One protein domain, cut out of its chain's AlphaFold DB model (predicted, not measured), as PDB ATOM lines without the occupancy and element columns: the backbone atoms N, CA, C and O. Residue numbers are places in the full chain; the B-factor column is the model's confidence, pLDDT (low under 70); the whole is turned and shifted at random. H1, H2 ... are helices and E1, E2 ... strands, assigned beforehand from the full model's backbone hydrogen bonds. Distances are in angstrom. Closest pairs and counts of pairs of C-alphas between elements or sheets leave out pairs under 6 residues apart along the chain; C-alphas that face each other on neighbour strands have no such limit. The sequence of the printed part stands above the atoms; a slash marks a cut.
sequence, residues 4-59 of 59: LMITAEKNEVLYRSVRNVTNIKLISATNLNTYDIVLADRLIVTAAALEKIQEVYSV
ATOM      1  N   LEU A   4      -6.575 -17.704  37.187       85.12
ATOM      2  CA  LEU A   4      -5.837 -18.890  36.780       85.12
ATOM      3  C   LEU A   4      -6.693 -20.114  37.082       85.12
ATOM      4  O   LEU A   4      -7.015 -20.386  38.239       85.12
ATOM      5  N   MET A   5      -7.076 -20.829  36.029       83.25
ATOM      6  CA  MET A   5      -7.837 -22.064  36.130       83.25
ATOM      7  C   MET A   5      -6.919 -23.254  35.865       83.25
ATOM      8  O   MET A   5      -6.265 -23.310  34.823       83.25
ATOM      9  N   ILE A   6      -6.877 -24.201  36.797       83.88
ATOM     10  CA  ILE A   6      -5.997 -25.367  36.743       83.88
ATOM     11  C   ILE A   6      -6.841 -26.626  36.546       83.88
ATOM     12  O   ILE A   6      -7.745 -26.900  37.340       83.88
ATOM     13  N   THR A   7      -6.543 -27.393  35.495       83.44
ATOM     14  CA  THR A   7      -7.256 -28.636  35.154       83.44
ATOM     15  C   THR A   7      -6.312 -29.842  35.104       83.44
ATOM     16  O   THR A   7      -5.156 -29.734  34.695       83.44
ATOM     17  N   ALA A   8      -6.794 -31.020  35.507       76.75
ATOM     18  CA  ALA A   8      -5.994 -32.253  35.512       76.75
ATOM     19  C   ALA A   8      -5.602 -32.706  34.097       76.75
ATOM     20  O   ALA A   8      -4.501 -33.210  33.866       76.75
ATOM     21  N   GLU A   9      -6.513 -32.486  33.148       71.88
ATOM     22  CA  GLU A   9      -6.384 -32.839  31.739       71.88
ATOM     23  C   GLU A   9      -6.889 -31.702  30.850       71.88
ATOM     24  O   GLU A   9      -7.669 -30.840  31.282       71.88
ATOM     25  N   LYS A  10      -6.438 -31.692  29.590       66.38
ATOM     26  CA  LYS A  10      -6.951 -30.780  28.564       66.38
ATOM     27  C   LYS A  10      -8.368 -31.196  28.188       66.38
ATOM     28  O   LYS A  10      -8.577 -31.998  27.286       66.38
ATOM     29  N   ASN A  11      -9.349 -30.614  28.863       73.31
ATOM     30  CA  ASN A  11     -10.736 -30.732  28.449       73.31
ATOM     31  C   ASN A  11     -11.005 -29.712  27.329       73.31
ATOM     32  O   ASN A  11     -11.013 -28.505  27.579       73.31
ATOM     33  N   GLU A  12     -11.201 -30.186  26.094       73.19
ATOM     34  CA  GLU A  12     -11.432 -29.318  24.930       73.19
ATOM     35  C   GLU A  12     -12.637 -28.390  25.102       73.19
ATOM     36  O   GLU A  12     -12.593 -27.252  24.638       73.19
ATOM     37  N   VAL A  13     -13.699 -28.847  25.767       80.00
ATOM     38  CA  VAL A  13     -14.914 -28.047  25.971       80.00
ATOM     39  C   VAL A  13     -14.601 -26.867  26.884       80.00
ATOM     40  O   VAL A  13     -14.847 -25.721  26.513       80.00
ATOM     41  N   LEU A  14     -13.959 -27.129  28.027       76.44
ATOM     42  CA  LEU A  14     -13.514 -26.072  28.936       76.44
ATOM     43  C   LEU A  14     -12.506 -25.147  28.254       76.44
ATOM     44  O   LEU A  14     -12.629 -23.934  28.355       76.44
ATOM     45  N   TYR A  15     -11.555 -25.686  27.492       78.62
ATOM     46  CA  TYR A  15     -10.593 -24.871  26.756       78.62
ATOM     47  C   TYR A  15     -11.275 -23.943  25.737       78.62
ATOM     48  O   TYR A  15     -10.936 -22.762  25.651       78.62
ATOM     49  N   ARG A  16     -12.276 -24.435  24.994       80.25
ATOM     50  CA  ARG A  16     -13.054 -23.636  24.029       80.25
ATOM     51  C   ARG A  16     -13.942 -22.588  24.698       80.25
ATOM     52  O   ARG A  16     -14.092 -21.507  24.136       80.25
ATOM     53  N   SER A  17     -14.491 -22.872  25.876       78.19
ATOM     54  CA  SER A  17     -15.292 -21.906  26.639       78.19
ATOM     55  C   SER A  17     -14.424 -20.832  27.291       78.19
ATOM     56  O   SER A  17     -14.744 -19.647  27.242       78.19
ATOM     57  N   VAL A  18     -13.298 -21.237  27.873       77.31
ATOM     58  CA  VAL A  18     -12.439 -20.368  28.680       77.31
ATOM     59  C   VAL A  18     -11.549 -19.481  27.807       77.31
ATOM     60  O   VAL A  18     -11.331 -18.327  28.161       77.31
ATOM     61  N   ARG A  19     -11.125 -19.941  26.617       74.81
ATOM     62  CA  ARG A  19     -10.357 -19.107  25.665       74.81
ATOM     63  C   ARG A  19     -11.115 -17.868  25.178       74.81
ATOM     64  O   ARG A  19     -10.495 -16.941  24.673       74.81
ATOM     65  N   ASN A  20     -12.447 -17.877  25.265       81.06
ATOM     66  CA  ASN A  20     -13.278 -16.742  24.869       81.06
ATOM     67  C   ASN A  20     -13.309 -15.641  25.944       81.06
ATOM     68  O   ASN A  20     -13.805 -14.546  25.693       81.06
ATOM     69  N   VAL A  21     -12.792 -15.918  27.145       79.06
ATOM     70  CA  VAL A  21     -12.782 -14.983  28.269       79.06
ATOM     71  C   VAL A  21     -11.381 -14.402  28.425       79.06
ATOM     72  O   VAL A  21     -10.447 -15.087  28.832       79.06
ATOM     73  N   THR A  22     -11.238 -13.106  28.152       75.38
ATOM     74  CA  THR A  22      -9.951 -12.382  28.107       75.38
ATOM     75  C   THR A  22      -9.157 -12.424  29.420       75.38
ATOM     76  O   THR A  22      -7.940 -12.256  29.424       75.38
ATOM     77  N   ASN A  23      -9.831 -12.679  30.541       82.31
ATOM     78  CA  ASN A  23      -9.245 -12.624  31.877       82.31
ATOM     79  C   ASN A  23      -8.941 -13.996  32.493       82.31
ATOM     80  O   ASN A  23      -8.523 -14.039  33.652       82.31
ATOM     81  N   ILE A  24      -9.149 -15.102  31.769       82.94
ATOM     82  CA  ILE A  24      -8.906 -16.445  32.304       82.94
ATOM     83  C   ILE A  24      -7.730 -17.097  31.582       82.94
ATOM     84  O   ILE A  24      -7.718 -17.233  30.361       82.94
ATOM     85  N   LYS A  25      -6.746 -17.547  32.359       82.25
ATOM     86  CA  LYS A  25      -5.634 -18.367  31.885       82.25
ATOM     87  C   LYS A  25      -5.866 -19.801  32.339       82.25
ATOM     88  O   LYS A  25      -5.934 -20.067  33.537       82.25
ATOM     89  N   LEU A  26      -6.006 -20.714  31.382       81.56
ATOM     90  CA  LEU A  26      -6.190 -22.135  31.654       81.56
ATOM     91  C   LEU A  26      -4.844 -22.850  31.537       81.56
ATOM     92  O   LEU A  26      -4.190 -22.774  30.496       81.56
ATOM     93  N   ILE A  27      -4.433 -23.525  32.604       82.50
ATOM     94  CA  ILE A  27      -3.208 -24.322  32.655       82.50
ATOM     95  C   ILE A  27      -3.524 -25.744  33.114       82.50
ATOM     96  O   ILE A  27      -4.486 -25.985  33.842       82.50
ATOM     97  N   SER A  28      -2.716 -26.703  32.675       83.00
ATOM     98  CA  SER A  28      -2.812 -28.069  33.184       83.00
ATOM     99  C   SER A  28      -2.008 -28.205  34.475       83.00
ATOM    100  O   SER A  28      -0.970 -27.560  34.608       83.00
ATOM    101  N   ALA A  29      -2.451 -29.075  35.386       79.12
ATOM    102  CA  ALA A  29      -1.724 -29.443  36.603       79.12
ATOM    103  C   ALA A  29      -0.257 -29.827  36.326       79.12
ATOM    104  O   ALA A  29       0.630 -29.460  37.087       79.12
ATOM    105  N   THR A  30       0.015 -30.480  35.190       75.69
ATOM    106  CA  THR A  30       1.371 -30.874  34.769       75.69
ATOM    107  C   THR A  30       2.267 -29.685  34.393       75.69
ATOM    108  O   THR A  30       3.485 -29.777  34.465       75.69
ATOM    109  N   ASN A  31       1.675 -28.561  33.983       75.38
ATOM    110  CA  ASN A  31       2.373 -27.341  33.567       75.38
ATOM    111  C   ASN A  31       2.213 -26.216  34.602       75.38
ATOM    112  O   ASN A  31       2.271 -25.034  34.252       75.38
ATOM    113  N   LEU A  32       1.968 -26.570  35.865       78.62
ATOM    114  CA  LEU A  32       1.839 -25.598  36.937       78.62
ATOM    115  C   LEU A  32       3.183 -24.906  37.196       78.62
ATOM    116  O   LEU A  32       4.126 -25.528  37.675       78.62
ATOM    117  N   ASN A  33       3.242 -23.604  36.913       79.56
ATOM    118  CA  ASN A  33       4.391 -22.756  37.211       79.56
ATOM    119  C   ASN A  33       4.072 -21.820  38.381       79.56
ATOM    120  O   ASN A  33       3.035 -21.155  38.379       79.56
ATOM    121  N   THR A  34       5.005 -21.665  39.321       80.31
ATOM    122  CA  THR A  34       4.867 -20.748  40.468       80.31
ATOM    123  C   THR A  34       4.640 -19.295  40.038       80.31
ATOM    124  O   THR A  34       3.886 -18.568  40.675       80.31
ATOM    125  N   TYR A  35       5.227 -18.881  38.911       83.62
ATOM    126  CA  TYR A  35       5.033 -17.542  38.347       83.62
ATOM    127  C   TYR A  35       3.561 -17.237  38.037       83.62
ATOM    128  O   TYR A  35       3.070 -16.152  38.338       83.62
ATOM    129  N   ASP A  36       2.843 -18.208  37.471       80.75
ATOM    130  CA  ASP A  36       1.440 -18.026  37.104       80.75
ATOM    131  C   ASP A  36       0.532 -17.951  38.332       80.75
ATOM    132  O   ASP A  36      -0.457 -17.223  38.305       80.75
ATOM    133  N   ILE A  37       0.900 -18.644  39.415       81.94
ATOM    134  CA  ILE A  37       0.203 -18.577  40.705       81.94
ATOM    135  C   ILE A  37       0.332 -17.173  41.302       81.94
ATOM    136  O   ILE A  37      -0.666 -16.593  41.713       81.94
ATOM    137  N   VAL A  38       1.542 -16.607  41.312       84.19
ATOM    138  CA  VAL A  38       1.803 -15.264  41.861       84.19
ATOM    139  C   VAL A  38       1.160 -14.165  41.009       84.19
ATOM    140  O   VAL A  38       0.726 -13.144  41.535       84.19
ATOM    141  N   LEU A  39       1.078 -14.365  39.691       83.25
ATOM    142  CA  LEU A  39       0.462 -13.413  38.764       83.25
ATOM    143  C   LEU A  39      -1.080 -13.418  38.821       83.25
ATOM    144  O   LEU A  39      -1.716 -12.501  38.292       83.25
ATOM    145  N   ALA A  40      -1.693 -14.461  39.382       86.12
ATOM    146  CA  ALA A  40      -3.138 -14.635  39.388       86.12
ATOM    147  C   ALA A  40      -3.801 -13.915  40.568       86.12
ATOM    148  O   ALA A  40      -3.419 -14.088  41.718       86.12
ATOM    149  N   ASP A  41      -4.876 -13.176  40.286       86.50
ATOM    150  CA  ASP A  41      -5.716 -12.563  41.322       86.50
ATOM    151  C   ASP A  41      -6.679 -13.589  41.948       86.50
ATOM    152  O   ASP A  41      -7.123 -13.435  43.084       86.50
ATOM    153  N   ARG A  42      -7.069 -14.614  41.181       84.25
ATOM    154  CA  ARG A  42      -7.947 -15.701  41.634       84.25
ATOM    155  C   ARG A  42      -7.471 -17.035  41.087       84.25
ATOM    156  O   ARG A  42      -7.239 -17.160  39.886       84.25
ATOM    157  N   LEU A  43      -7.403 -18.031  41.960       84.88
ATOM    158  CA  LEU A  43      -7.044 -19.403  41.624       84.88
ATOM    159  C   LEU A  43      -8.307 -20.274  41.628       84.88
ATOM    160  O   LEU A  43      -9.039 -20.289  42.616       84.88
ATOM    161  N   ILE A  44      -8.569 -20.995  40.539       84.12
ATOM    162  CA  ILE A  44      -9.656 -21.977  40.443       84.12
ATOM    163  C   ILE A  44      -9.035 -23.318  40.071       84.12
ATOM    164  O   ILE A  44      -8.475 -23.468  38.990       84.12
ATOM    165  N   VAL A  45      -9.136 -24.303  40.957       84.56
ATOM    166  CA  VAL A  45      -8.512 -25.620  40.782       84.56
ATOM    167  C   VAL A  45      -9.601 -26.678  40.810       84.56
ATOM    168  O   VAL A  45     -10.465 -26.648  41.685       84.56
ATOM    169  N   THR A  46      -9.597 -27.603  39.850       84.06
ATOM    170  CA  THR A  46     -10.500 -28.760  39.910       84.06
ATOM    171  C   THR A  46      -9.965 -29.808  40.887       84.06
ATOM    172  O   THR A  46      -8.755 -29.945  41.037       84.06
ATOM    173  N   ALA A  47     -10.846 -30.583  41.529       82.69
ATOM    174  CA  ALA A  47     -10.431 -31.616  42.492       82.69
ATOM    175  C   ALA A  47      -9.400 -32.594  41.895       82.69
ATOM    176  O   ALA A  47      -8.340 -32.805  42.472       82.69
ATOM    177  N   ALA A  48      -9.639 -33.060  40.665       82.56
ATOM    178  CA  ALA A  48      -8.697 -33.915  39.942       82.56
ATOM    179  C   ALA A  48      -7.339 -33.235  39.665       82.56
ATOM    180  O   ALA A  48      -6.312 -33.896  39.553       82.56
ATOM    181  N   ALA A  49      -7.313 -31.906  39.497       82.00
ATOM    182  CA  ALA A  49      -6.061 -31.179  39.305       82.00
ATOM    183  C   ALA A  49      -5.278 -31.082  40.616       82.00
ATOM    184  O   ALA A  49      -4.056 -31.168  40.594       82.00
ATOM    185  N   LEU A  50      -5.983 -30.917  41.737       83.06
ATOM    186  CA  LEU A  50      -5.386 -30.865  43.065       83.06
ATOM    187  C   LEU A  50      -4.711 -32.193  43.429       83.06
ATOM    188  O   LEU A  50      -3.568 -32.167  43.872       83.06
ATOM    189  N   GLU A  51      -5.370 -33.327  43.177       83.50
ATOM    190  CA  GLU A  51      -4.791 -34.668  43.382       83.50
ATOM    191  C   GLU A  51      -3.504 -34.849  42.571       83.50
ATOM    192  O   GLU A  51      -2.463 -35.204  43.113       83.50
ATOM    193  N   LYS A  52      -3.535 -34.480  41.288       80.56
ATOM    194  CA  LYS A  52      -2.377 -34.593  40.393       80.56
ATOM    195  C   LYS A  52      -1.209 -33.692  40.810       80.56
ATOM    196  O   LYS A  52      -0.052 -34.060  40.645       80.56
ATOM    197  N   ILE A  53      -1.494 -32.506  41.357       79.75
ATOM    198  CA  ILE A  53      -0.466 -31.628  41.940       79.75
ATOM    199  C   ILE A  53       0.114 -32.271  43.202       79.75
ATOM    200  O   ILE A  53       1.330 -32.281  43.365       79.75
ATOM    201  N   GLN A  54      -0.729 -32.816  44.080       78.88
ATOM    202  CA  GLN A  54      -0.261 -33.501  45.284       78.88
ATOM    203  C   GLN A  54       0.624 -34.699  44.939       78.88
ATOM    204  O   GLN A  54       1.669 -34.844  45.555       78.88
ATOM    205  N   GLU A  55       0.285 -35.501  43.932       77.12
ATOM    206  CA  GLU A  55       1.131 -36.619  43.486       77.12
ATOM    207  C   GLU A  55       2.512 -36.166  42.996       77.12
ATOM    208  O   GLU A  55       3.517 -36.788  43.327       77.12
ATOM    209  N   VAL A  56       2.581 -35.072  42.229       73.50
ATOM    210  CA  VAL A  56       3.847 -34.573  41.660       73.50
ATOM    211  C   VAL A  56       4.744 -33.924  42.721       73.50
ATOM    212  O   VAL A  56       5.964 -34.018  42.619       73.50
ATOM    213  N   TYR A  57       4.159 -33.266  43.725       68.00
ATOM    214  CA  TYR A  57       4.897 -32.528  44.758       68.00
ATOM    215  C   TYR A  57       5.051 -33.281  46.091       68.00
ATOM    216  O   TYR A  57       5.772 -32.793  46.956       68.00
ATOM    217  N   SER A  58       4.412 -34.442  46.285       58.75
ATOM    218  CA  SER A  58       4.589 -35.275  47.494       58.75
ATOM    219  C   SER A  58       5.826 -36.185  47.434       58.75
ATOM    220  O   SER A  58       5.868 -37.194  48.139       58.75
ATOM    221  N   VAL A  59       6.814 -35.853  46.598       47.88
ATOM    222  CA  VAL A  59       8.112 -36.546  46.523       47.88
ATOM    223  C   VAL A  59       9.175 -35.749  47.262       47.88
ATOM    224  O   VAL A  59       9.265 -34.525  47.011       47.88
TER     225      VAL A  59
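This is residues 4 to 59 of the 59 residues of the protein "50S ribosomal protein L4" of Symploca sp. SIO2G7 (UniProt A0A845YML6). A small parallel sheet of three short strands, with E1 in the middle, has three separate helices round it. H1 grazes it with residues 14 to 18 beside the edge strand E2, H2 is near the strands' first residues, and H3 crosses near their last residues, its far end leading away from the sheet. The printed part has 56 residues, with three named helices and three named strands that follow along the chain as E1, H1, E2, H2, E3, H3, and the sheet's order is E2, E1, E3. The class is mixed, helices and strands; the whole is compact, with a radius of gyration of the C-alphas of 11.2 A and spans of 36 by 24 by 15 A.

The sheet holds E1, residues 4 to 7, from C-alpha 4 at (-5.837, -18.890, 36.780); E2, residues 24 to 28, 13.2 A long; and E3, residues 42 to 45. H1 is residues 12 to 18, H2 residues 34 to 39. H3, residues 47 to 57, is 15.5 A long and ends at C-alpha 57 at (4.897, -32.528, 44.758).

E1 and E3 are parallel at 3 degrees, with N 4 and O 42 2.8 A apart. E2 and E1 are parallel at 33 degrees, with N 5 and O 25 2.8 A apart. E1, H1, E2 form a strand-helix-strand unit, two parallel neighbour strands with a helix between, its crossover right-handed. E2, H2, E3 form a split one, with E1 between the strands, also right-handed. H2 and H3 on one face of the sheet give two layers. The closest C-alphas of H3 and E1 are Ala 49 and Thr 7, 5.0 A; of H2 and E1, Ile 37 and Leu 4, 7.2 A; of H1 and E2, Val 18 and Ile 24, 6.4 A. The three helices are apart from one another. In H1, H2 and H3 every O i to N i+4 pair is within hydrogen-bond range.

The C-alphas farthest apart, of Asn 20 and Val 59, are 36.3 A apart. The printed part has no cut, and its links are tight. The mean pLDDT of the printed part is 79.1; residue 10 and residues 57 to 59 are under 70.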